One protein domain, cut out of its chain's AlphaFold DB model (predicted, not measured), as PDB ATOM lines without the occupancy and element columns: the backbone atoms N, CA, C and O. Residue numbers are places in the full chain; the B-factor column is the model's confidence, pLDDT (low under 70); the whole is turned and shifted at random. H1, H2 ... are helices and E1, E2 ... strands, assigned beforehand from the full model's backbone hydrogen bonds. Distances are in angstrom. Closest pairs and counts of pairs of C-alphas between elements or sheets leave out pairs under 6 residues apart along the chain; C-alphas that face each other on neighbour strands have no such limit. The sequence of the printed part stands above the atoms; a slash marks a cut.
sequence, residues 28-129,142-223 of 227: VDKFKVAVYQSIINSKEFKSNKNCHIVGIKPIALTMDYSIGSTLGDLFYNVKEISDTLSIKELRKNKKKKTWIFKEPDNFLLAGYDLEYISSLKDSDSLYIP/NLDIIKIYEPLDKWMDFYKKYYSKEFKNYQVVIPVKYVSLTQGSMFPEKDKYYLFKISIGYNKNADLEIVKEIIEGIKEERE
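Overview. This is residues 28 to 129 and 142 to 223 of the 227 residues of an uncharacterized protein of Apibacter muscae (UniProt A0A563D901). A twisted sheet of seven strands curls round the helix H1, and the two-stranded hairpin of E2 and E3 extends the body at one end, with H4 packed between that hairpin and strand E6. H2 and H3 cover the part of the sheet at its edge strand E4. The printed part has 184 residues with four named helices and nine named strands, in the order H1 E1 E2 E3 H2 E4 H3 E5 H4 E6 E7 E8 E9. The large sheet runs E4 E1 E5 E6 E7 E8 E9 and is mixed, while E2 and E3 are antiparallel; the class is mixed, helices and strands. The whole is compact by its radius of gyration of the C-alphas, 17.8 A, yet elongated in outline, with spans of 66 by 35 by 27 A.

Along the chain. H1, residues 28 to 40, begins with C-alpha 28 at (35.389, -12.894, 26.634) and is 18.3 A long. E1 is residues 51 to 56, 16.1 A, and runs on into E2, residues 59 to 66, 22.6 A, across a break of 2 residues at 31 degrees. E3, residues 74 to 82, is 23.2 A long and bends by 59 degrees at residue 77. H2 is residues 84 to 92, 13.0 A; E4 is residues 98 to 102, 13.5 A; H3 is residues 114 to 124, 15.4 A. After the cut come E5, residues 143 to 148, 16.3 A, and H4, residues 152 to 164, 18.9 A. E6, residues 170 to 180, is 31.5 A long, and E7, residues 190 to 202, is the longest strand at 36.1 A, from C-alpha 190 at (55.063, -37.446, 16.066). E8 is residues 208 to 216, 25.2 A, and E9, residues 219 to 222, is 10.3 A and ends with C-alpha 222 at (54.857, -12.418, 18.046).

Arrangement. In the large sheet E4 and E1 are parallel, with N 99 and O 52 at 2.8 A, within hydrogen-bond range. E1 and E5 are parallel too, with N 53 and O 144 at 2.8 A. E5 and E6 are antiparallel, with N 147 and O 177 at 2.8 A. E6 to E9 form a meander, each strand the antiparallel neighbour of the one before: N 174 and O 196 are 2.8 A apart, and N 199 and O 211 also 2.8 A. E8 and E9 have no N and O pair within range, though the C-alphas of Glu 213 and Glu 220, which face each other, are 4.8 A apart. Three layers are formed, helices on both faces of a sheet: H3 and H4 on one face, H1 and H2 on the other. H1 is on the sheet, and its closest C-alphas to E7 are those of Val 35 and Ile 198, 7.4 A. H1 touches H2 at a steep tilt of 50 degrees, the same way, closest at Val 33 and Ser 86, C-alphas 5.4 A apart. H2 lies over E4 at a height of 8.6 A over the sheet. H3 lies over E4 and E1 at 9.1 A. H4 lies over E6, and its closest C-alphas to E2 are those of Met 156 and Leu 61, 7.3 A. In the hairpin of E2 and E3, N 62 and O 79 are 2.9 A apart. In H1, H2, H3 and H4 every O i to N i+4 pair is within hydrogen-bond range.

Size, cuts and confidence. The two C-alphas farthest apart, those of Thr 70 and Gly 184, are 65.8 A apart. Residues 130 to 141 are not printed, and C-alphas 129 and 142 are 24.3 A apart across the cut. Of the links that are printed whole, E4 to H3, with 11 residues, is long. The mean pLDDT of the printed part is 75.2; 55 residues are under 70, among them 105 to 114, 201 to 211 and 214 to 223.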
ATOM      1  N   VAL A  28      34.678 -11.706  26.139       77.31
ATOM      2  CA  VAL A  28      35.389 -12.894  26.634       77.31
ATOM      3  C   VAL A  28      35.378 -14.016  25.602       77.31
ATOM      4  O   VAL A  28      36.413 -14.625  25.344       77.31
ATOM      5  N   ASP A  29      34.242 -14.243  24.956       79.56
ATOM      6  CA  ASP A  29      34.115 -15.238  23.898       79.56
ATOM      7  C   ASP A  29      34.963 -14.841  22.673       79.56
ATOM      8  O   ASP A  29      35.667 -15.684  22.117       79.56
ATOM      9  N   LYS A  30      35.021 -13.547  22.303       80.38
ATOM     10  CA  LYS A  30      35.938 -13.067  21.244       80.38
ATOM     11  C   LYS A  30      37.400 -13.359  21.585       80.38
ATOM     12  O   LYS A  30      38.152 -13.817  20.727       80.38
ATOM     13  N   PHE A  31      37.794 -13.134  22.838       82.06
ATOM     14  CA  PHE A  31      39.143 -13.431  23.310       82.06
ATOM     15  C   PHE A  31      39.470 -14.916  23.227       82.06
ATOM     16  O   PHE A  31      40.521 -15.274  22.699       82.06
ATOM     17  N   LYS A  32      38.573 -15.785  23.697       86.75
ATOM     18  CA  LYS A  32      38.753 -17.239  23.596       86.75
ATOM     19  C   LYS A  32      38.896 -17.689  22.147       86.75
ATOM     20  O   LYS A  32      39.814 -18.445  21.840       86.75
ATOM     21  N   VAL A  33      38.040 -17.195  21.249       87.19
ATOM     22  CA  VAL A  33      38.125 -17.493  19.810       87.19
ATOM     23  C   VAL A  33      39.488 -17.084  19.259       87.19
ATOM     24  O   VAL A  33      40.160 -17.904  18.639       87.19
ATOM     25  N   ALA A  34      39.939 -15.859  19.526       85.19
ATOM     26  CA  ALA A  34      41.221 -15.368  19.026       85.19
ATOM     27  C   ALA A  34      42.415 -16.165  19.588       85.19
ATOM     28  O   ALA A  34      43.344 -16.510  18.856       85.19
ATOM     29  N   VAL A  35      42.353 -16.539  20.867       87.50
ATOM     30  CA  VAL A  35      43.334 -17.400  21.541       87.50
ATOM     31  C   VAL A  35      43.421 -18.774  20.880       87.50
ATOM     32  O   VAL A  35      44.502 -19.188  20.454       87.50
ATOM     33  N   TYR A  36      42.293 -19.472  20.744       90.31
ATOM     34  CA  TYR A  36      42.258 -20.789  20.113       90.31
ATOM     35  C   TYR A  36      42.680 -20.719  18.647       90.31
ATOM     36  O   TYR A  36      43.440 -21.569  18.185       90.31
ATOM     37  N   GLN A  37      42.267 -19.682  17.920       88.94
ATOM     38  CA  GLN A  37      42.647 -19.500  16.525       88.94
ATOM     39  C   GLN A  37      44.150 -19.247  16.367       88.94
ATOM     40  O   GLN A  37      44.760 -19.812  15.456       88.94
ATOM     41  N   SER A  38      44.768 -18.478  17.268       87.31
ATOM     42  CA  SER A  38      46.224 -18.309  17.278       87.31
ATOM     43  C   SER A  38      46.937 -19.639  17.530       87.31
ATOM     44  O   SER A  38      47.890 -19.953  16.817       87.31
ATOM     45  N   ILE A  39      46.461 -20.462  18.475       89.75
ATOM     46  CA  ILE A  39      47.021 -21.801  18.726       89.75
ATOM     47  C   ILE A  39      46.906 -22.675  17.474       89.75
ATOM     48  O   ILE A  39      47.923 -23.170  16.994       89.75
ATOM     49  N   ILE A  40      45.710 -22.820  16.900       90.69
ATOM     50  CA  ILE A  40      45.451 -23.667  15.719       90.69
ATOM     51  C   ILE A  40      46.338 -23.270  14.533       90.69
ATOM     52  O   ILE A  40      46.792 -24.124  13.774       90.69
ATOM     53  N   ASN A  41      46.608 -21.974  14.369       87.88
ATOM     54  CA  ASN A  41      47.398 -21.448  13.258       87.88
ATOM     55  C   ASN A  41      48.914 -21.448  13.495       87.88
ATOM     56  O   ASN A  41      49.656 -21.017  12.606       87.88
ATOM     57  N   SER A  42      49.377 -21.928  14.650       87.56
ATOM     58  CA  SER A  42      50.795 -21.914  15.012       87.56
ATOM     59  C   SER A  42      51.642 -22.738  14.038       87.56
ATOM     60  O   SER A  42      51.203 -23.751  13.485       87.56
ATOM     61  N   LYS A  43      52.885 -22.304  13.807       87.31
ATOM     62  CA  LYS A  43      53.808 -22.969  12.871       87.31
ATOM     63  C   LYS A  43      54.126 -24.409  13.275       87.31
ATOM     64  O   LYS A  43      54.423 -25.224  12.409       87.31
ATOM     65  N   GLU A  44      54.032 -24.718  14.563       86.06
ATOM     66  CA  GLU A  44      54.262 -26.027  15.174       86.06
ATOM     67  C   GLU A  44      53.308 -27.084  14.619       86.06
ATOM     68  O   GLU A  44      53.641 -28.268  14.624       86.06
ATOM     69  N   PHE A  45      52.148 -26.646  14.120       88.12
ATOM     70  CA  PHE A  45      51.107 -27.495  13.551       88.12
ATOM     71  C   PHE A  45      51.005 -27.374  12.028       88.12
ATOM     72  O   PHE A  45      50.111 -27.961  11.417       88.12
ATOM     73  N   LYS A  46      51.912 -26.626  11.380       86.38
ATOM     74  CA  LYS A  46      51.994 -26.611   9.917       86.38
ATOM     75  C   LYS A  46      52.517 -27.961   9.441       86.38
ATOM     76  O   LYS A  46      53.664 -28.321   9.696       86.38
ATOM     77  N   SER A  47      51.690 -28.675   8.692       84.69
ATOM     78  CA  SER A  47      52.063 -29.932   8.053       84.69
ATOM     79  C   SER A  47      51.434 -30.047   6.665       84.69
ATOM     80  O   SER A  47      50.580 -29.250   6.275       84.69
ATOM     81  N   ASN A  48      51.883 -31.041   5.901       84.62
ATOM     82  CA  ASN A  48      51.334 -31.402   4.596       84.62
ATOM     83  C   ASN A  48      50.247 -32.488   4.693       84.62
ATOM     84  O   ASN A  48      49.931 -33.122   3.683       84.62
ATOM     85  N   LYS A  49      49.706 -32.742   5.893       86.44
ATOM     86  CA  LYS A  49      48.661 -33.749   6.091       86.44
ATOM     87  C   LYS A  49      47.382 -33.353   5.360       86.44
ATOM     88  O   LYS A  49      47.105 -32.184   5.087       86.44
ATOM     89  N   ASN A  50      46.578 -34.358   5.028       83.25
ATOM     90  CA  ASN A  50      45.350 -34.143   4.267       83.25
ATOM     91  C   ASN A  50      44.182 -33.683   5.142       83.25
ATOM     92  O   ASN A  50      43.179 -33.210   4.608       83.25
ATOM     93  N   CYS A  51      44.321 -33.806   6.460       85.06
ATOM     94  CA  CYS A  51      43.287 -33.503   7.429       85.06
ATOM     95  C   CYS A  51      43.914 -33.053   8.755       85.06
ATOM     96  O   CYS A  51      44.884 -33.652   9.217       85.06
ATOM     97  N   HIS A  52      43.350 -32.010   9.363       88.62
ATOM     98  CA  HIS A  52      43.719 -31.533  10.694       88.62
ATOM     99  C   HIS A  52      42.480 -31.572  11.586       88.62
ATOM    100  O   HIS A  52      41.515 -30.842  11.353       88.62
ATOM    101  N   ILE A  53      42.498 -32.437  12.586       88.19
ATOM    102  CA  ILE A  53      41.454 -32.577  13.595       88.19
ATOM    103  C   ILE A  53      41.864 -31.740  14.801       88.19
ATOM    104  O   ILE A  53      42.936 -31.937  15.361       88.19
ATOM    105  N   VAL A  54      41.021 -30.804  15.208       90.00
ATOM    106  CA  VAL A  54      41.229 -29.974  16.391       90.00
ATOM    107  C   VAL A  54      40.164 -30.342  17.410       90.00
ATOM    108  O   VAL A  54      38.991 -30.063  17.182       90.00
ATOM    109  N   GLY A  55      40.562 -30.961  18.514       89.25
ATOM    110  CA  GLY A  55      39.720 -31.128  19.697       89.25
ATOM    111  C   GLY A  55      39.973 -29.968  20.651       89.25
ATOM    112  O   GLY A  55      41.124 -29.660  20.952       89.25
ATOM    113  N   ILE A  56      38.921 -29.289  21.094       89.25
ATOM    114  CA  ILE A  56      39.019 -28.200  22.071       89.25
ATOM    115  C   ILE A  56      38.097 -28.543  23.222       89.25
ATOM    116  O   ILE A  56      36.911 -28.747  22.975       89.25
ATOM    117  N   LYS A  57      38.606 -28.549  24.455       85.81
ATOM    118  CA  LYS A  57      37.774 -28.625  25.662       85.81
ATOM    119  C   LYS A  57      37.344 -27.206  26.074       85.81
ATOM    120  O   LYS A  57      38.139 -26.484  26.676       85.81
ATOM    121  N   PRO A  58      36.141 -26.731  25.696       79.00
ATOM    122  CA  PRO A  58      35.795 -25.323  25.778       79.00
ATOM    123  C   PRO A  58      34.859 -25.085  26.972       79.00
ATOM    124  O   PRO A  58      33.714 -25.545  26.992       79.00
ATOM    125  N   ILE A  59      35.338 -24.327  27.957       80.25
ATOM    126  CA  ILE A  59      34.566 -23.943  29.145       80.25
ATOM    127  C   ILE A  59      34.167 -22.472  29.077       80.25
ATOM    128  O   ILE A  59      34.962 -21.598  28.718       80.25
ATOM    129  N   ALA A  60      32.934 -22.187  29.482       80.75
ATOM    130  CA  ALA A  60      32.454 -20.861  29.840       80.75
ATOM    131  C   ALA A  60      32.026 -20.849  31.307       80.75
ATOM    132  O   ALA A  60      31.779 -21.892  31.909       80.75
ATOM    133  N   LEU A  61      31.961 -19.656  31.886       79.31
ATOM    134  CA  LEU A  61      31.526 -19.472  33.262       79.31
ATOM    135  C   LEU A  61      30.232 -18.670  33.281       79.31
ATOM    136  O   LEU A  61      30.123 -17.642  32.613       79.31
ATOM    137  N   THR A  62      29.274 -19.117  34.084       79.12
ATOM    138  CA  THR A  62      28.147 -18.292  34.528       79.12
ATOM    139  C   THR A  62      28.439 -17.812  35.937       79.12
ATOM    140  O   THR A  62      28.827 -18.624  36.776       79.12
ATOM    141  N   MET A  63      28.250 -16.529  36.212       78.81
ATOM    142  CA  MET A  63      28.458 -15.961  37.541       78.81
ATOM    143  C   MET A  63      27.554 -14.755  37.753       78.81
ATOM    144  O   MET A  63      27.264 -14.027  36.802       78.81
ATOM    145  N   ASP A  64      27.166 -14.536  39.001       79.06
ATOM    146  CA  ASP A  64      26.516 -13.305  39.429       79.06
ATOM    147  C   ASP A  64      27.577 -12.284  39.857       79.06
ATOM    148  O   ASP A  64      28.646 -12.643  40.365       79.06
ATOM    149  N   TYR A  65      27.269 -11.004  39.654       76.12
ATOM    150  CA  TYR A  65      28.164  -9.886  39.936       76.12
ATOM    151  C   TYR A  65      27.450  -8.805  40.746       76.12
ATOM    152  O   TYR A  65      26.361  -8.363  40.375       76.12
ATOM    153  N   SER A  66      28.083  -8.350  41.826       74.81
ATOM    154  CA  SER A  66      27.608  -7.238  42.650       74.81
ATOM    155  C   SER A  66      28.721  -6.224  42.892       74.81
ATOM    156  O   SER A  66      29.830  -6.589  43.279       74.81
ATOM    157  N   ILE A  67      28.405  -4.942  42.692       72.12
ATOM    158  CA  ILE A  67      29.316  -3.826  42.976       72.12
ATOM    159  C   ILE A  67      29.199  -3.499  44.467       72.12
ATOM    160  O   ILE A  67      28.182  -2.963  44.917       72.12
ATOM    161  N   GLY A  68      30.229  -3.830  45.245       62.06
ATOM    162  CA  GLY A  68      30.283  -3.537  46.675       62.06
ATOM    163  C   GLY A  68      30.924  -2.179  46.955       62.06
ATOM    164  O   GLY A  68      32.064  -1.937  46.576       62.06
ATOM    165  N   SER A  69      30.238  -1.300  47.691       54.81
ATOM    166  CA  SER A  69      30.773   0.022  48.069       54.81
ATOM    167  C   SER A  69      31.877  -0.021  49.140       54.81
ATOM    168  O   SER A  69      32.560   0.977  49.344       54.81
ATOM    169  N   THR A  70      32.053  -1.152  49.838       56.25
ATOM    170  CA  THR A  70      32.985  -1.291  50.982       56.25
ATOM    171  C   THR A  70      33.829  -2.569  50.985       56.25
ATOM    172  O   THR A  70      34.919  -2.551  51.545       56.25
ATOM    173  N   LEU A  71      33.374  -3.661  50.358       55.72
ATOM    174  CA  LEU A  71      34.098  -4.947  50.298       55.72
ATOM    175  C   LEU A  71      34.765  -5.220  48.937       55.72
ATOM    176  O   LEU A  71      35.372  -6.272  48.754       55.72
ATOM    177  N   GLY A  72      34.673  -4.268  48.004       62.78
ATOM    178  CA  GLY A  72      35.068  -4.460  46.611       62.78
ATOM    179  C   GLY A  72      34.009  -5.205  45.796       62.78
ATOM    180  O   GLY A  72      32.944  -5.574  46.298       62.78
ATOM    181  N   ASP A  73      34.304  -5.390  44.514       67.38
ATOM    182  CA  ASP A  73      33.455  -6.125  43.581       67.38
ATOM    183  C   ASP A  73      33.357  -7.613  43.975       67.38
ATOM    184  O   ASP A  73      34.362  -8.265  44.270       67.38
ATOM    185  N   LEU A  74      32.137  -8.162  43.981       73.62
ATOM    186  CA  LEU A  74      31.834  -9.522  44.441       73.62
ATOM    187  C   LEU A  74      31.308 -10.391  43.295       73.62
ATOM    188  O   LEU A  74      30.259 -10.107  42.714       73.62
ATOM    189  N   PHE A  75      32.008 -11.499  43.041       75.69
ATOM    190  CA  PHE A  75      31.579 -12.573  42.145       75.69
ATOM    191  C   PHE A  75      31.079 -13.758  42.968       75.69
ATOM    192  O   PHE A  75      31.795 -14.245  43.845       75.69
ATOM    193  N   TYR A  76      29.874 -14.242  42.684       79.19
ATOM    194  CA  TYR A  76      29.278 -15.377  43.394       79.19
ATOM    195  C   TYR A  76      28.464 -16.260  42.442       79.19
ATOM    196  O   TYR A  76      28.287 -15.931  41.271       79.19
ATOM    197  N   ASN A  77      28.031 -17.432  42.921       82.06
ATOM    198  CA  ASN A  77      27.330 -18.438  42.109       82.06
ATOM    199  C   ASN A  77      28.077 -18.836  40.821       82.06
ATOM    200  O   ASN A  77      27.452 -19.128  39.802       82.06
ATOM    201  N   VAL A  78      29.413 -18.860  40.866       81.12
ATOM    202  CA  VAL A  78      30.249 -19.244  39.723       81.12
ATOM    203  C   VAL A  78      30.002 -20.713  39.383       81.12
ATOM    204  O   VAL A  78      30.153 -21.586  40.238       81.12
ATOM    205  N   LYS A  79      29.623 -20.988  38.135       83.56
ATOM    206  CA  LYS A  79      29.441 -22.342  37.600       83.56
ATOM    207  C   LYS A  79      30.095 -22.459  36.236       83.56
ATOM    208  O   LYS A  79      29.993 -21.551  35.413       83.56
ATOM    209  N   GLU A  80      30.712 -23.604  36.000       82.94
ATOM    210  CA  GLU A  80      31.191 -23.993  34.682       82.94
ATOM    211  C   GLU A  80      30.028 -24.465  33.817       82.94
ATOM    212  O   GLU A  80      29.154 -25.217  34.252       82.94
ATOM    213  N   ILE A  81      30.026 -24.002  32.574       83.38
ATOM    214  CA  ILE A  81      29.106 -24.426  31.532       83.38
ATOM    215  C   ILE A  81      29.891 -24.726  30.257       83.38
ATOM    216  O   ILE A  81      30.997 -24.228  30.036       83.38
ATOM    217  N   SER A  82      29.292 -25.518  29.376       79.75
ATOM    218  CA  SER A  82      29.860 -25.792  28.059       79.75
ATOM    219  C   SER A  82      29.916 -24.521  27.202       79.75
ATOM    220  O   SER A  82      28.873 -23.939  26.908       79.75
ATOM    221  N   ASP A  83      31.096 -24.160  26.692       81.38
ATOM    222  CA  ASP A  83      31.251 -23.066  25.725       81.38
ATOM    223  C   ASP A  83      31.054 -23.571  24.291       81.38
ATOM    224  O   ASP A  83      31.972 -24.049  23.623       81.38
ATOM    225  N   THR A  84      29.815 -23.487  23.812       81.81
ATOM    226  CA  THR A  84      29.456 -23.859  22.435       81.81
ATOM    227  C   THR A  84      29.604 -22.698  21.452       81.81
ATOM    228  O   THR A  84      29.770 -22.929  20.251       81.81
ATOM    229  N   LEU A  85      29.576 -21.452  21.940       83.44
ATOM    230  CA  LEU A  85      29.645 -20.252  21.108       83.44
ATOM    231  C   LEU A  85      31.035 -20.098  20.495       83.44
ATOM    232  O   LEU A  85      31.141 -20.004  19.272       83.44
ATOM    233  N   SER A  86      32.096 -20.176  21.301       85.75
ATOM    234  CA  SER A  86      33.474 -20.058  20.803       85.75
ATOM    235  C   SER A  86      33.787 -21.120  19.744       85.75
ATOM    236  O   SER A  86      34.402 -20.828  18.719       85.75
ATOM    237  N   ILE A  87      33.296 -22.350  19.931       86.12
ATOM    238  CA  ILE A  87      33.465 -23.445  18.963       86.12
ATOM    239  C   ILE A  87      32.726 -23.166  17.656       86.12
ATOM    240  O   ILE A  87      33.286 -23.352  16.571       86.12
ATOM    241  N   LYS A  88      31.477 -22.694  17.735       84.25
ATOM    242  CA  LYS A  88      30.688 -22.333  16.552       84.25
ATOM    243  C   LYS A  88      31.374 -21.237  15.737       84.25
ATOM    244  O   LYS A  88      31.395 -21.325  14.511       84.25
ATOM    245  N   GLU A  89      31.951 -20.238  16.394       85.94
ATOM    246  CA  GLU A  89      32.656 -19.142  15.722       85.94
ATOM    247  C   GLU A  89      33.964 -19.591  15.073       85.94
ATOM    248  O   GLU A  89      34.197 -19.296  13.900       85.94
ATOM    249  N   LEU A  90      34.770 -20.400  15.767       87.06
ATOM    250  CA  LEU A  90      35.989 -20.982  15.197       87.06
ATOM    251  C   LEU A  90      35.715 -21.767  13.906       87.06
ATOM    252  O   LEU A  90      36.512 -21.731  12.966       87.06
ATOM    253  N   ARG A  91      34.568 -22.450  13.821       85.19
ATOM    254  CA  ARG A  91      34.158 -23.199  12.621       85.19
ATOM    255  C   ARG A  91      33.851 -22.307  11.422       85.19
ATOM    256  O   ARG A  91      34.082 -22.757  10.300       85.19
ATOM    257  N   LYS A  92      33.351 -21.084  11.624       83.19
ATOM    258  CA  LYS A  92      33.026 -20.163  10.516       83.19
ATOM    259  C   LYS A  92      34.274 -19.739   9.748       83.19
ATOM    260  O   LYS A  92      34.236 -19.650   8.527       83.19
ATOM    261  N   ASN A  93      35.383 -19.553  10.463       73.69
ATOM    262  CA  ASN A  93      36.645 -19.048   9.916       73.69
ATOM    263  C   ASN A  93      37.704 -20.149   9.737       73.69
ATOM    264  O   ASN A  93      38.906 -19.869   9.687       73.69
ATOM    265  N   LYS A  94      37.285 -21.419   9.671       76.12
ATOM    266  CA  LYS A  94      38.214 -22.549   9.587       76.12
ATOM    267  C   LYS A  94      38.935 -22.593   8.235       76.12
ATOM    268  O   LYS A  94      38.351 -22.343   7.181       76.12
ATOM    269  N   LYS A  95      40.206 -22.995   8.253       75.88
ATOM    270  CA  LYS A  95      40.966 -23.296   7.030       75.88
ATOM    271  C   LYS A  95      40.409 -24.549   6.345       75.88
ATOM    272  O   LYS A  95      39.874 -25.449   6.999       75.88
ATOM    273  N   LYS A  96      40.585 -24.646   5.019       74.12
ATOM    274  CA  LYS A  96      40.303 -25.885   4.269       74.12
ATOM    275  C   LYS A  96      41.037 -27.060   4.935       74.12
ATOM    276  O   LYS A  96      42.185 -26.896   5.338       74.12
ATOM    277  N   LYS A  97      40.380 -28.223   5.036       81.12
ATOM    278  CA  LYS A  97      40.893 -29.461   5.670       81.12
ATOM    279  C   LYS A  97      41.072 -29.423   7.197       81.12
ATOM    280  O   LYS A  97      41.549 -30.401   7.765       81.12
ATOM    281  N   THR A  98      40.700 -28.329   7.867       86.31
ATOM    282  CA  THR A  98      40.668 -28.259   9.336       86.31
ATOM    283  C   THR A  98      39.259 -28.553   9.846       86.31
ATOM    284  O   THR A  98      38.278 -27.985   9.356       86.31
ATOM    285  N   TRP A  99      39.152 -29.418  10.847       86.00
ATOM    286  CA  TRP A  99      37.900 -29.808  11.488       86.00
ATOM    287  C   TRP A  99      38.006 -29.526  12.975       86.00
ATOM    288  O   TRP A  99      38.913 -30.022  13.627       86.00
ATOM    289  N   ILE A 100      37.103 -28.700  13.493       87.69
ATOM    290  CA  ILE A 100      37.140 -28.238  14.881       87.69
ATOM    291  C   ILE A 100      35.985 -28.883  15.622       87.69
ATOM    292  O   ILE A 100      34.828 -28.692  15.234       87.69
ATOM    293  N   PHE A 101      36.310 -29.606  16.684       86.25
ATOM    294  CA  PHE A 101      35.390 -30.347  17.524       86.25
ATOM    295  C   PHE A 101      35.453 -29.859  18.968       86.25
ATOM    296  O   PHE A 101      36.514 -29.479  19.469       86.25
ATOM    297  N   LYS A 102      34.308 -29.906  19.639       86.06
ATOM    298  CA  LYS A 102      34.235 -29.878  21.090       86.06
ATOM    299  C   LYS A 102      34.717 -31.236  21.607       86.06
ATOM    300  O   LYS A 102      34.176 -32.270  21.234       86.06
ATOM    301  N   GLU A 103      35.726 -31.229  22.464       81.12
ATOM    302  CA  GLU A 103      36.246 -32.439  23.094       81.12
ATOM    303  C   GLU A 103      35.378 -32.825  24.310       81.12
ATOM    304  O   GLU A 103      35.046 -31.951  25.118       81.12
ATOM    305  N   PRO A 104      34.968 -34.100  24.447       70.81
ATOM    306  CA  PRO A 104      34.179 -34.553  25.589       70.81
ATOM    307  C   PRO A 104      35.024 -34.699  26.866       70.81
ATOM    308  O   PRO A 104      36.191 -35.086  26.819       70.81
ATOM    309  N   ASP A 105      34.403 -34.465  28.029       60.75
ATOM    310  CA  ASP A 105      35.081 -34.391  29.339       60.75
ATOM    311  C   ASP A 105      35.806 -35.683  29.768       60.75
ATOM    312  O   ASP A 105      36.758 -35.632  30.544       60.75
ATOM    313  N   ASN A 106      35.408 -36.839  29.229       53.69
ATOM    314  CA  ASN A 106      35.888 -38.160  29.661       53.69
ATOM    315  C   ASN A 106      37.030 -38.732  28.802       53.69
ATOM    316  O   ASN A 106      37.370 -39.908  28.926       53.69
ATOM    317  N   PHE A 107      37.625 -37.938  27.911       54.72
ATOM    318  CA  PHE A 107      38.449 -38.464  26.816       54.72
ATOM    319  C   PHE A 107      39.964 -38.288  26.995       54.72
ATOM    320  O   PHE A 107      40.715 -38.124  26.033       54.72
ATOM    321  N   LEU A 108      40.445 -38.366  28.239       46.59
ATOM    322  CA  LEU A 108      41.881 -38.324  28.552       46.59
ATOM    323  C   LEU A 108      42.641 -39.604  28.137       46.59
ATOM    324  O   LEU A 108      43.870 -39.577  28.089       46.59
ATOM    325  N   LEU A 109      41.938 -40.703  27.825       42.88
ATOM    326  CA  LEU A 109      42.522 -42.051  27.689       42.88
ATOM    327  C   LEU A 109      42.385 -42.712  26.312       42.88
ATOM    328  O   LEU A 109      42.958 -43.778  26.105       42.88
ATOM    329  N   ALA A 110      41.657 -42.123  25.369       49.19
ATOM    330  CA  ALA A 110      41.550 -42.735  24.053       49.19
ATOM    331  C   ALA A 110      42.811 -42.494  23.219       49.19
ATOM    332  O   ALA A 110      43.345 -41.374  23.179       49.19
ATOM    333  N   GLY A 111      43.253 -43.548  22.531       54.16
ATOM    334  CA  GLY A 111      44.289 -43.470  21.507       54.16
ATOM    335  C   GLY A 111      43.923 -42.462  20.415       54.16
ATOM    336  O   GLY A 111      42.789 -42.014  20.310       54.16
ATOM    337  N   TYR A 112      44.884 -42.044  19.598       60.50
ATOM    338  CA  TYR A 112      44.661 -41.037  18.545       60.50
ATOM    339  C   TYR A 112      44.047 -41.635  17.271       60.50
ATOM    340  O   TYR A 112      44.324 -41.179  16.168       60.50
ATOM    341  N   ASP A 113      43.278 -42.704  17.406       61.66
ATOM    342  CA  ASP A 113      42.810 -43.529  16.302       61.66
ATOM    343  C   ASP A 113      41.407 -43.115  15.812       61.66
ATOM    344  O   ASP A 113      40.889 -42.031  16.101       61.66
ATOM    345  N   LEU A 114      40.798 -43.984  15.003       66.12
ATOM    346  CA  LEU A 114      39.450 -43.791  14.474       66.12
ATOM    347  C   LEU A 114      38.387 -43.714  15.580       66.12
ATOM    348  O   LEU A 114      37.374 -43.051  15.365       66.12
ATOM    349  N   GLU A 115      38.608 -44.327  16.746       70.19
ATOM    350  CA  GLU A 115      37.674 -44.264  17.875       70.19
ATOM    351  C   GLU A 115      37.656 -42.862  18.485       70.19
ATOM    352  O   GLU A 115      36.584 -42.349  18.814       70.19
ATOM    353  N   TYR A 116      38.811 -42.187  18.549       73.38
ATOM    354  CA  TYR A 116      38.877 -40.780  18.955       73.38
ATOM    355  C   TYR A 116      38.107 -39.868  18.010       73.38
ATOM    356  O   TYR A 116      37.286 -39.064  18.451       73.38
ATOM    357  N   ILE A 117      38.307 -40.029  16.703       74.06
ATOM    358  CA  ILE A 117      37.593 -39.226  15.704       74.06
ATOM    359  C   ILE A 117      36.090 -39.534  15.725       74.06
ATOM    360  O   ILE A 117      35.283 -38.612  15.614       74.06
ATOM    361  N   SER A 118      35.697 -40.802  15.886       73.50
ATOM    362  CA  SER A 118      34.286 -41.187  16.016       73.50
ATOM    363  C   SER A 118      33.655 -40.551  17.249       73.50
ATOM    364  O   SER A 118      32.619 -39.906  17.146       73.50
ATOM    365  N   SER A 119      34.329 -40.619  18.394       74.06
ATOM    366  CA  SER A 119      33.819 -40.062  19.650       74.06
ATOM    367  C   SER A 119      33.661 -38.540  19.597       74.06
ATOM    368  O   SER A 119      32.686 -37.993  20.121       74.06
ATOM    369  N   LEU A 120      34.579 -37.839  18.922       77.06
ATOM    370  CA  LEU A 120      34.428 -36.409  18.645       77.06
ATOM    371  C   LEU A 120      33.173 -36.125  17.811       77.06
ATOM    372  O   LEU A 120      32.421 -35.215  18.141       77.06
ATOM    373  N   LYS A 121      32.905 -36.911  16.764       74.69
ATOM    374  CA  LYS A 121      31.676 -36.749  15.971       74.69
ATOM    375  C   LYS A 121      30.424 -37.000  16.791       74.69
ATOM    376  O   LYS A 121      29.482 -36.221  16.694       74.69
ATOM    377  N   ASP A 122      30.414 -38.070  17.575       73.00
ATOM    378  CA  ASP A 122      29.223 -38.499  18.303       73.00
ATOM    379  C   ASP A 122      28.849 -37.469  19.374       73.00
ATOM    380  O   ASP A 122      27.699 -37.028  19.448       73.00
ATOM    381  N   SER A 123      29.844 -37.004  20.137       71.56
ATOM    382  CA  SER A 123      29.665 -36.011  21.205       71.56
ATOM    383  C   SER A 123      29.287 -34.608  20.710       71.56
ATOM    384  O   SER A 123      28.664 -33.837  21.440       71.56
ATOM    385  N   ASP A 124      29.629 -34.280  19.468       69.06
ATOM    386  CA  ASP A 124      29.493 -32.940  18.889       69.06
ATOM    387  C   ASP A 124      28.448 -32.884  17.760       69.06
ATOM    388  O   ASP A 124      28.211 -31.840  17.152       69.06
ATOM    389  N   SER A 125      27.784 -34.010  17.495       63.81
ATOM    390  CA  SER A 125      26.795 -34.210  16.428       63.81
ATOM    391  C   SER A 125      25.666 -33.173  16.423       63.81
ATOM    392  O   SER A 125      25.194 -32.782  15.358       63.81
ATOM    393  N   LEU A 126      25.272 -32.666  17.596       60.12
ATOM    394  CA  LEU A 126      24.249 -31.623  17.747       60.12
ATOM    395  C   LEU A 126      24.726 -30.217  17.342       60.12
ATOM    396  O   LEU A 126      23.901 -29.341  17.084       60.12
ATOM    397  N   TYR A 127      26.039 -29.982  17.303       60.56
ATOM    398  CA  TYR A 127      26.635 -28.661  17.065       60.56
ATOM    399  C   TYR A 127      27.446 -28.590  15.770       60.56
ATOM    400  O   TYR A 127      27.822 -27.493  15.338       60.56
ATOM    401  N   ILE A 128      27.732 -29.728  15.138       62.25
ATOM    402  CA  ILE A 128      28.222 -29.789  13.763       62.25
ATOM    403  C   ILE A 128      27.030 -29.432  12.858       62.25
ATOM    404  O   ILE A 128      26.029 -30.146  12.860       62.25
ATOM    405  N   PRO A 129      27.078 -28.321  12.098       54.31
ATOM    406  CA  PRO A 129      26.031 -28.013  11.133       54.31
ATOM    407  C   PRO A 129      25.840 -29.205  10.194       54.31
ATOM    408  O   PRO A 129      26.827 -29.744   9.698       54.31
ATOM    409  N   ASN A 142      46.134 -40.290   7.371       81.25
ATOM    410  CA  ASN A 142      47.169 -39.283   7.151       81.25
ATOM    411  C   ASN A 142      46.654 -37.921   7.620       81.25
ATOM    412  O   ASN A 142      46.146 -37.113   6.832       81.25
ATOM    413  N   LEU A 143      46.732 -37.709   8.925       85.62
ATOM    414  CA  LEU A 143      46.090 -36.590   9.592       85.62
ATOM    415  C   LEU A 143      46.915 -36.115  10.780       85.62
ATOM    416  O   LEU A 143      47.725 -36.862  11.328       85.62
ATOM    417  N   ASP A 144      46.652 -34.883  11.186       88.75
ATOM    418  CA  ASP A 144      47.101 -34.355  12.464       88.75
ATOM    419  C   ASP A 144      45.931 -34.233  13.435       88.75
ATOM    420  O   ASP A 144      44.819 -33.889  13.033       88.75
ATOM    421  N   ILE A 145      46.200 -34.461  14.715       87.62
ATOM    422  CA  ILE A 145      45.301 -34.182  15.833       87.62
ATOM    423  C   ILE A 145      45.953 -33.121  16.716       87.62
ATOM    424  O   ILE A 145      47.072 -33.300  17.191       87.62
ATOM    425  N   ILE A 146      45.236 -32.029  16.956       90.31
ATOM    426  CA  ILE A 146      45.600 -30.952  17.876       90.31
ATOM    427  C   ILE A 146      44.558 -30.962  18.993       90.31
ATOM    428  O   ILE A 146      43.397 -30.644  18.749       90.31
ATOM    429  N   LYS A 147      44.953 -31.334  20.209       89.75
ATOM    430  CA  LYS A 147      44.089 -31.286  21.396       89.75
ATOM    431  C   LYS A 147      44.435 -30.052  22.211       89.75
ATOM    432  O   LYS A 147      45.569 -29.936  22.678       89.75
ATOM    433  N   ILE A 148      43.492 -29.131  22.353       90.19
ATOM    434  CA  ILE A 148      43.633 -27.895  23.121       90.19
ATOM    435  C   ILE A 148      42.893 -28.076  24.444       90.19
ATOM    436  O   ILE A 148      41.662 -28.155  24.474       90.19
ATOM    437  N   TYR A 149      43.658 -28.135  25.533       86.19
ATOM    438  CA  TYR A 149      43.124 -28.315  26.878       86.19
ATOM    439  C   TYR A 149      42.679 -26.985  27.488       86.19
ATOM    440  O   TYR A 149      43.093 -25.904  27.065       86.19
ATOM    441  N   GLU A 150      41.840 -27.064  28.514       80.44
ATOM    442  CA  GLU A 150      41.326 -25.890  29.208       80.44
ATOM    443  C   GLU A 150      42.352 -25.279  30.182       80.44
ATOM    444  O   GLU A 150      42.985 -25.989  30.964       80.44
ATOM    445  N   PRO A 151      42.487 -23.945  30.204       79.12
ATOM    446  CA  PRO A 151      43.188 -23.224  31.259       79.12
ATOM    447  C   PRO A 151      42.190 -22.655  32.290       79.12
ATOM    448  O   PRO A 151      42.021 -21.438  32.395       79.12
ATOM    449  N   LEU A 152      41.493 -23.531  33.022       65.94
ATOM    450  CA  LEU A 152      40.298 -23.193  33.816       65.94
ATOM    451  C   LEU A 152      40.459 -21.964  34.735       65.94
ATOM    452  O   LEU A 152      39.762 -20.963  34.550       65.94
ATOM    453  N   ASP A 153      41.405 -22.004  35.680       71.00
ATOM    454  CA  ASP A 153      41.621 -20.922  36.662       71.00
ATOM    455  C   ASP A 153      41.898 -19.577  35.994       71.00
ATOM    456  O   ASP A 153      41.481 -18.512  36.452       71.00
ATOM    457  N   LYS A 154      42.591 -19.633  34.860       77.69
ATOM    458  CA  LYS A 154      42.981 -18.451  34.114       77.69
ATOM    459  C   LYS A 154      41.739 -17.818  33.489       77.69
ATOM    460  O   LYS A 154      41.531 -16.617  33.662       77.69
ATOM    461  N   TRP A 155      40.857 -18.592  32.848       79.38
ATOM    462  CA  TRP A 155      39.620 -18.021  32.305       79.38
ATOM    463  C   TRP A 155      38.800 -17.303  33.370       79.38
ATOM    464  O   TRP A 155      38.334 -16.196  33.114       79.38
ATOM    465  N   MET A 156      38.688 -17.866  34.573       77.50
ATOM    466  CA  MET A 156      38.018 -17.195  35.687       77.50
ATOM    467  C   MET A 156      38.652 -15.838  36.022       77.50
ATOM    468  O   MET A 156      37.930 -14.852  36.174       77.50
ATOM    469  N   ASP A 157      39.981 -15.759  36.094       78.56
ATOM    470  CA  ASP A 157      40.691 -14.490  36.298       78.56
ATOM    471  C   ASP A 157      40.404 -13.486  35.174       78.56
ATOM    472  O   ASP A 157      40.271 -12.286  35.425       78.56
ATOM    473  N   PHE A 158      40.263 -13.965  33.935       77.88
ATOM    474  CA  PHE A 158      39.890 -13.124  32.805       77.88
ATOM    475  C   PHE A 158      38.474 -12.558  32.939       77.88
ATOM    476  O   PHE A 158      38.287 -11.353  32.779       77.88
ATOM    477  N   TYR A 159      37.488 -13.394  33.285       76.62
ATOM    478  CA  TYR A 159      36.120 -12.936  33.547       76.62
ATOM    479  C   TYR A 159      36.103 -11.878  34.660       76.62
ATOM    480  O   TYR A 159      35.499 -10.823  34.480       76.62
ATOM    481  N   LYS A 160      36.827 -12.098  35.766       76.12
ATOM    482  CA  LYS A 160      36.911 -11.125  36.870       76.12
ATOM    483  C   LYS A 160      37.442  -9.770  36.404       76.12
ATOM    484  O   LYS A 160      36.801  -8.752  36.646       76.12
ATOM    485  N   LYS A 161      38.566  -9.769  35.680       75.69
ATOM    486  CA  LYS A 161      39.170  -8.548  35.120       75.69
ATOM    487  C   LYS A 161      38.275  -7.858  34.093       75.69
ATOM    488  O   LYS A 161      38.252  -6.630  34.031       75.69
ATOM    489  N   TYR A 162      37.544  -8.640  33.295       73.31
ATOM    490  CA  TYR A 162      36.586  -8.117  32.324       73.31
ATOM    491  C   TYR A 162      35.489  -7.304  33.017       73.31
ATOM    492  O   TYR A 162      35.216  -6.166  32.633       73.31
ATOM    493  N   TYR A 163      34.900  -7.858  34.077       70.06
ATOM    494  CA  TYR A 163      33.836  -7.193  34.825       70.06
ATOM    495  C   TYR A 163      34.343  -6.026  35.692       70.06
ATOM    496  O   TYR A 163      33.650  -5.012  35.768       70.06
ATOM    497  N   SER A 164      35.559  -6.100  36.251       68.19
ATOM    498  CA  SER A 164      36.170  -5.002  37.027       68.19
ATOM    499  C   SER A 164      36.769  -3.872  36.170       68.19
ATOM    500  O   SER A 164      37.237  -2.867  36.700       68.19
ATOM    501  N   LYS A 165      36.744  -3.994  34.834       67.94
ATOM    502  CA  LYS A 165      37.335  -3.048  33.860       67.94
ATOM    503  C   LYS A 165      38.858  -2.870  33.974       67.94
ATOM    504  O   LYS A 165      39.417  -1.906  33.449       67.94
ATOM    505  N   GLU A 166      39.560  -3.824  34.579       65.38
ATOM    506  CA  GLU A 166      41.016  -3.805  34.777       65.38
ATOM    507  C   GLU A 166      41.761  -4.539  33.644       65.38
ATOM    508  O   GLU A 166      42.489  -5.515  33.847       65.38
ATOM    509  N   PHE A 167      41.586  -4.069  32.406       60.66
ATOM    510  CA  PHE A 167      42.080  -4.732  31.189       60.66
ATOM    511  C   PHE A 167      43.569  -4.509  30.889       60.66
ATOM    512  O   PHE A 167      43.929  -4.038  29.810       60.66
ATOM    513  N   LYS A 168      44.472  -4.845  31.813       63.94
ATOM    514  CA  LYS A 168      45.916  -4.783  31.529       63.94
ATOM    515  C   LYS A 168      46.580  -6.148  31.652       63.94
ATOM    516  O   LYS A 168      46.590  -6.749  32.724       63.94
ATOM    517  N   ASN A 169      47.156  -6.584  30.526       66.50
ATOM    518  CA  ASN A 169      48.114  -7.680  30.371       66.50
ATOM    519  C   ASN A 169      47.743  -8.941  31.156       66.50
ATOM    520  O   ASN A 169      48.342  -9.273  32.180       66.50
ATOM    521  N   TYR A 170      46.731  -9.649  30.670       76.12
ATOM    522  CA  TYR A 170      46.339 -10.938  31.213       76.12
ATOM    523  C   TYR A 170      47.141 -12.058  30.545       76.12
ATOM    524  O   TYR A 170      47.376 -12.021  29.343       76.12
ATOM    525  N   GLN A 171      47.570 -13.050  31.323       81.19
ATOM    526  CA  GLN A 171      48.330 -14.188  30.819       81.19
ATOM    527  C   GLN A 171      47.588 -15.485  31.098       81.19
ATOM    528  O   GLN A 171      47.205 -15.761  32.236       81.19
ATOM    529  N   VAL A 172      47.451 -16.298  30.059       84.56
ATOM    530  CA  VAL A 172      46.902 -17.647  30.126       84.56
ATOM    531  C   VAL A 172      47.942 -18.642  29.638       84.56
ATOM    532  O   VAL A 172      48.666 -18.359  28.691       84.56
ATOM    533  N   VAL A 173      48.046 -19.795  30.296       85.62
ATOM    534  CA  VAL A 173      48.888 -20.902  29.829       85.62
ATOM    535  C   VAL A 173      47.972 -22.026  29.398       85.62
ATOM    536  O   VAL A 173      47.187 -22.504  30.210       85.62
ATOM    537  N   ILE A 174      48.060 -22.422  28.133       88.44
ATOM    538  CA  ILE A 174      47.191 -23.419  27.515       88.44
ATOM    539  C   ILE A 174      48.027 -24.637  27.131       88.44
ATOM    540  O   ILE A 174      48.895 -24.526  26.255       88.44
ATOM    541  N   PRO A 175      47.786 -25.799  27.763       87.69
ATOM    542  CA  PRO A 175      48.376 -27.049  27.327       87.69
ATOM    543  C   PRO A 175      47.787 -27.465  25.985       87.69
ATOM    544  O   PRO A 175      46.575 -27.401  25.765       87.69
ATOM    545  N   VAL A 176      48.651 -27.923  25.089       88.75
ATOM    546  CA  VAL A 176      48.251 -28.421  23.775       88.75
ATOM    547  C   VAL A 176      49.029 -29.680  23.461       88.75
ATOM    548  O   VAL A 176      50.245 -29.740  23.634       88.75
ATOM    549  N   LYS A 177      48.327 -30.685  22.958       87.25
ATOM    550  CA  LYS A 177      48.927 -31.921  22.480       87.25
ATOM    551  C   LYS A 177      48.775 -32.029  20.978       87.25
ATOM    552  O   LYS A 177      47.706 -31.760  20.439       87.25
ATOM    553  N   TYR A 178      49.841 -32.434  20.314       88.38
ATOM    554  CA  TYR A 178      49.893 -32.594  18.873       88.38
ATOM    555  C   TYR A 178      50.321 -34.004  18.520       88.38
ATOM    556  O   TYR A 178      51.378 -34.460  18.960       88.38
ATOM    557  N   VAL A 179      49.530 -34.651  17.676       85.75
ATOM    558  CA  VAL A 179      49.823 -35.982  17.165       85.75
ATOM    559  C   VAL A 179      49.727 -35.994  15.658       85.75
ATOM    560  O   VAL A 179      48.735 -35.549  15.092       85.75
ATOM    561  N   SER A 180      50.754 -36.536  15.018       87.25
ATOM    562  CA  SER A 180      50.822 -36.691  13.573       87.25
ATOM    563  C   SER A 180      50.762 -38.165  13.204       87.25
ATOM    564  O   SER A 180      51.536 -38.973  13.724       87.25
ATOM    565  N   LEU A 181      49.841 -38.517  12.311       82.44
ATOM    566  CA  LEU A 181      49.583 -39.884  11.867       82.44
ATOM    567  C   LEU A 181      49.849 -40.015  10.369       82.44
ATOM    568  O   LEU A 181      49.626 -39.082   9.591       82.44
ATOM    569  N   THR A 182      50.322 -41.190   9.965       79.75
ATOM    570  CA  THR A 182      50.548 -41.544   8.561       79.75
ATOM    571  C   THR A 182      49.909 -42.894   8.274       79.75
ATOM    572  O   THR A 182      49.910 -43.794   9.115       79.75
ATOM    573  N   GLN A 183      49.369 -43.030   7.064       69.81
ATOM    574  CA  GLN A 183      48.696 -44.236   6.606       69.81
ATOM    575  C   GLN A 183      49.564 -45.489   6.772       69.81
ATOM    576  O   GLN A 183      50.728 -45.504   6.380       69.81
ATOM    577  N   GLY A 184      48.967 -46.547   7.329       58.00
ATOM    578  CA  GLY A 184      49.607 -47.853   7.511       58.00
ATOM    579  C   GLY A 184      50.428 -48.012   8.796       58.00
ATOM    580  O   GLY A 184      50.947 -49.098   9.035       58.00
ATOM    581  N   SER A 185      50.524 -46.977   9.636       55.59
ATOM    582  CA  SER A 185      51.206 -47.039  10.932       55.59
ATOM    583  C   SER A 185      50.205 -47.140  12.086       55.59
ATOM    584  O   SER A 185      49.317 -46.300  12.205       55.59
ATOM    585  N   MET A 186      50.376 -48.129  12.971       54.84
ATOM    586  CA  MET A 186      49.677 -48.186  14.269       54.84
ATOM    587  C   MET A 186      50.221 -47.167  15.285       54.84
ATOM    588  O   MET A 186      49.602 -46.948  16.322       54.84
ATOM    589  N   PHE A 187      51.369 -46.543  15.002       67.56
ATOM    590  CA  PHE A 187      52.054 -45.630  15.916       67.56
ATOM    591  C   PHE A 187      52.092 -44.198  15.371       67.56
ATOM    592  O   PHE A 187      52.192 -44.001  14.153       67.56
ATOM    593  N   PRO A 188      52.048 -43.184  16.250       75.69
ATOM    594  CA  PRO A 188      52.197 -41.805  15.826       75.69
ATOM    595  C   PRO A 188      53.593 -41.548  15.256       75.69
ATOM    596  O   PRO A 188      54.601 -41.951  15.831       75.69
ATOM    597  N   GLU A 189      53.647 -40.839  14.128       81.19
ATOM    598  CA  GLU A 189      54.902 -40.346  13.548       81.19
ATOM    599  C   GLU A 189      55.533 -39.303  14.479       81.19
ATOM    600  O   GLU A 189      56.751 -39.239  14.644       81.19
ATOM    601  N   LYS A 190      54.684 -38.469  15.089       85.00
ATOM    602  CA  LYS A 190      55.063 -37.446  16.066       85.00
ATOM    603  C   LYS A 190      53.998 -37.378  17.147       85.00
ATOM    604  O   LYS A 190      52.817 -37.328  16.822       85.00
ATOM    605  N   ASP A 191      54.429 -37.313  18.399       84.56
ATOM    606  CA  ASP A 191      53.589 -37.029  19.564       84.56
ATOM    607  C   ASP A 191      54.324 -35.982  20.408       84.56
ATOM    608  O   ASP A 191      55.474 -36.188  20.806       84.56
ATOM    609  N   LYS A 192      53.721 -34.804  20.569       86.19
ATOM    610  CA  LYS A 192      54.337 -33.648  21.223       86.19
ATOM    611  C   LYS A 192      53.358 -32.953  22.149       86.19
ATOM    612  O   LYS A 192      52.172 -32.832  21.849       86.19
ATOM    613  N   TYR A 193      53.909 -32.406  23.222       83.38
ATOM    614  CA  TYR A 193      53.203 -31.568  24.178       83.38
ATOM    615  C   TYR A 193      53.800 -30.166  24.155       83.38
ATOM    616  O   TYR A 193      55.018 -30.007  24.093       83.38
ATOM    617  N   TYR A 194      52.928 -29.167  24.189       85.69
ATOM    618  CA  TYR A 194      53.274 -27.754  24.177       85.69
ATOM    619  C   TYR A 194      52.551 -27.037  25.314       85.69
ATOM    620  O   TYR A 194      51.398 -27.341  25.624       85.69
ATOM    621  N   LEU A 195      53.217 -26.036  25.884       87.75
ATOM    622  CA  LEU A 195      52.624 -25.084  26.817       87.75
ATOM    623  C   LEU A 195      52.654 -23.695  26.181       87.75
ATOM    624  O   LEU A 195      53.700 -23.044  26.140       87.75
ATOM    625  N   PHE A 196      51.508 -23.244  25.675       85.75
ATOM    626  CA  PHE A 196      51.377 -21.911  25.094       85.75
ATOM    627  C   PHE A 196      51.050 -20.900  26.184       85.75
ATOM    628  O   PHE A 196      49.949 -20.904  26.726       85.75
ATOM    629  N   LYS A 197      51.979 -19.996  26.477       87.44
ATOM    630  CA  LYS A 197      51.691 -18.743  27.169       87.44
ATOM    631  C   LYS A 197      51.073 -17.776  26.186       87.44
ATOM    632  O   LYS A 197      51.650 -17.486  25.144       87.44
ATOM    633  N   ILE A 198      49.936 -17.218  26.532       84.06
ATOM    634  CA  ILE A 198      49.277 -16.218  25.716       84.06
ATOM    635  C   ILE A 198      49.046 -15.009  26.598       84.06
ATOM    636  O   ILE A 198      48.323 -15.074  27.591       84.06
ATOM    637  N   SER A 199      49.716 -13.919  26.253       81.44
ATOM    638  CA  SER A 199      49.482 -12.609  26.836       81.44
ATOM    639  C   SER A 199      48.434 -11.901  25.996       81.44
ATOM    640  O   SER A 199      48.583 -11.775  24.787       81.44
ATOM    641  N   ILE A 200      47.376 -11.457  26.645       75.00
ATOM    642  CA  ILE A 200      46.220 -10.821  26.042       75.00
ATOM    643  C   ILE A 200      46.101  -9.436  26.663       75.00
ATOM    644  O   ILE A 200      46.065  -9.289  27.892       75.00
ATOM    645  N   GLY A 201      46.042  -8.414  25.827       69.81
ATOM    646  CA  GLY A 201      45.948  -7.038  26.282       69.81
ATOM    647  C   GLY A 201      45.483  -6.097  25.188       69.81
ATOM    648  O   GLY A 201      44.996  -6.517  24.142       69.81
ATOM    649  N   TYR A 202      45.641  -4.813  25.476       67.31
ATOM    650  CA  TYR A 202      45.410  -3.730  24.540       67.31
ATOM    651  C   TYR A 202      46.731  -3.047  24.231       67.31
ATOM    652  O   TYR A 202      47.479  -2.702  25.153       67.31
ATOM    653  N   ASN A 203      47.016  -2.848  22.947       67.81
ATOM    654  CA  ASN A 203      48.188  -2.096  22.525       67.81
ATOM    655  C   ASN A 203      47.999  -0.589  22.820       67.81
ATOM    656  O   ASN A 203      46.965  -0.131  23.317       67.81
ATOM    657  N   LYS A 204      49.009   0.220  22.483       67.69
ATOM    658  CA  LYS A 204      48.976   1.684  22.680       67.69
ATOM    659  C   LYS A 204      47.873   2.401  21.885       67.69
ATOM    660  O   LYS A 204      47.552   3.536  22.222       67.69
ATOM    661  N   ASN A 205      47.310   1.749  20.873       68.81
ATOM    662  CA  ASN A 205      46.246   2.265  20.014       68.81
ATOM    663  C   ASN A 205      44.851   1.777  20.446       68.81
ATOM    664  O   ASN A 205      43.876   2.085  19.772       68.81
ATOM    665  N   ALA A 206      44.750   1.063  21.575       65.62
ATOM    666  CA  ALA A 206      43.530   0.408  22.048       65.62
ATOM    667  C   ALA A 206      43.013  -0.724  21.137       65.62
ATOM    668  O   ALA A 206      41.859  -1.134  21.269       65.62
ATOM    669  N   ASP A 207      43.883  -1.299  20.302       63.94
ATOM    670  CA  ASP A 207      43.581  -2.535  19.579       63.94
ATOM    671  C   ASP A 207      43.912  -3.753  20.437       63.94
ATOM    672  O   ASP A 207      44.813  -3.722  21.286       63.94
ATOM    673  N   LEU A 208      43.202  -4.846  20.180       64.69
ATOM    674  CA  LEU A 208      43.469  -6.123  20.816       64.69
ATOM    675  C   LEU A 208      44.851  -6.650  20.433       64.69
ATOM    676  O   LEU A 208      45.147  -6.821  19.256       64.69
ATOM    677  N   GLU A 209      45.679  -6.979  21.419       65.38
ATOM    678  CA  GLU A 209      46.985  -7.594  21.193       65.38
ATOM    679  C   GLU A 209      47.047  -8.960  21.875       65.38
ATOM    680  O   GLU A 209      46.759  -9.099  23.068       65.38
ATOM    681  N   ILE A 210      47.435  -9.977  21.103       66.12
ATOM    682  CA  ILE A 210      47.643 -11.343  21.581       66.12
ATOM    683  C   ILE A 210      49.087 -11.735  21.280       66.12
ATOM    684  O   ILE A 210      49.454 -11.971  20.137       66.12
ATOM    685  N   VAL A 211      49.910 -11.840  22.318       68.88
ATOM    686  CA  VAL A 211      51.300 -12.296  22.215       68.88
ATOM    687  C   VAL A 211      51.382 -13.743  22.676       68.88
ATOM    688  O   VAL A 211      50.976 -14.055  23.793       68.88
ATOM    689  N   LYS A 212      51.920 -14.629  21.838       71.38
ATOM    690  CA  LYS A 212      51.972 -16.073  22.087       71.38
ATOM    691  C   LYS A 212      53.414 -16.556  22.226       71.38
ATOM    692  O   LYS A 212      54.181 -16.532  21.279       71.38
ATOM    693  N   GLU A 213      53.762 -17.082  23.384       72.69
ATOM    694  CA  GLU A 213      55.077 -17.641  23.694       72.69
ATOM    695  C   GLU A 213      54.931 -19.133  24.030       72.69
ATOM    696  O   GLU A 213      53.998 -19.525  24.724       72.69
ATOM    697  N   ILE A 214      55.840 -19.985  23.556       66.75
ATOM    698  CA  ILE A 214      55.890 -21.398  23.959       66.75
ATOM    699  C   ILE A 214      56.889 -21.526  25.115       66.75
ATOM    700  O   ILE A 214      58.077 -21.270  24.924       66.75
ATOM    701  N   ILE A 215      56.412 -21.901  26.311       63.12
ATOM    702  CA  ILE A 215      57.227 -21.929  27.547       63.12
ATOM    703  C   ILE A 215      58.067 -23.212  27.651       63.12
ATOM    704  O   ILE A 215      59.157 -23.191  28.215       63.12
ATOM    705  N   GLU A 216      57.612 -24.318  27.057       49.94
ATOM    706  CA  GLU A 216      58.397 -25.550  26.907       49.94
ATOM    707  C   GLU A 216      58.391 -26.012  25.446       49.94
ATOM    708  O   GLU A 216      57.336 -26.253  24.858       49.94
ATOM    709  N   GLY A 217      59.593 -26.102  24.862       43.38
ATOM    710  CA  GLY A 217      59.824 -26.261  23.422       43.38
ATOM    711  C   GLY A 217      60.239 -24.934  22.771       43.38
ATOM    712  O   GLY A 217      59.412 -24.195  22.261       43.38
ATOM    713  N   ILE A 218      61.538 -24.632  22.809       34.38
ATOM    714  CA  ILE A 218      62.180 -23.351  22.448       34.38
ATOM    715  C   ILE A 218      61.653 -22.723  21.132       34.38
ATOM    716  O   ILE A 218      62.004 -23.199  20.049       34.38
ATOM    717  N   LYS A 219      60.899 -21.611  21.230       39.56
ATOM    718  CA  LYS A 219      60.998 -20.357  20.431       39.56
ATOM    719  C   LYS A 219      59.824 -19.407  20.741       39.56
ATOM    720  O   LYS A 219      58.666 -19.784  20.612       39.56
ATOM    721  N   GLU A 220      60.136 -18.157  21.075       36.31
ATOM    722  CA  GLU A 220      59.183 -17.043  21.207       36.31
ATOM    723  C   GLU A 220      58.737 -16.562  19.805       36.31
ATOM    724  O   GLU A 220      59.574 -16.440  18.906       36.31
ATOM    725  N   GLU A 221      57.443 -16.293  19.588       47.84
ATOM    726  CA  GLU A 221      56.927 -15.645  18.370       47.84
ATOM    727  C   GLU A 221      55.922 -14.539  18.717       47.84
ATOM    728  O   GLU A 221      55.213 -14.602  19.713       47.84
ATOM    729  N   ARG A 222      55.846 -13.494  17.892       38.25
ATOM    730  CA  ARG A 222      54.857 -12.418  18.046       38.25
ATOM    731  C   ARG A 222      53.980 -12.379  16.806       38.25
ATOM    732  O   ARG A 222      54.503 -12.339  15.696       38.25
ATOM    733  N   GLU A 223      52.668 -12.378  16.996       43.03
ATOM    734  CA  GLU A 223      51.680 -12.248  15.926       43.03
ATOM    735  C   GLU A 223      50.757 -11.081  16.290       43.03
ATOM    736  O   GLU A 223      50.228 -11.038  17.395       43.03
TER     737      GLU A 223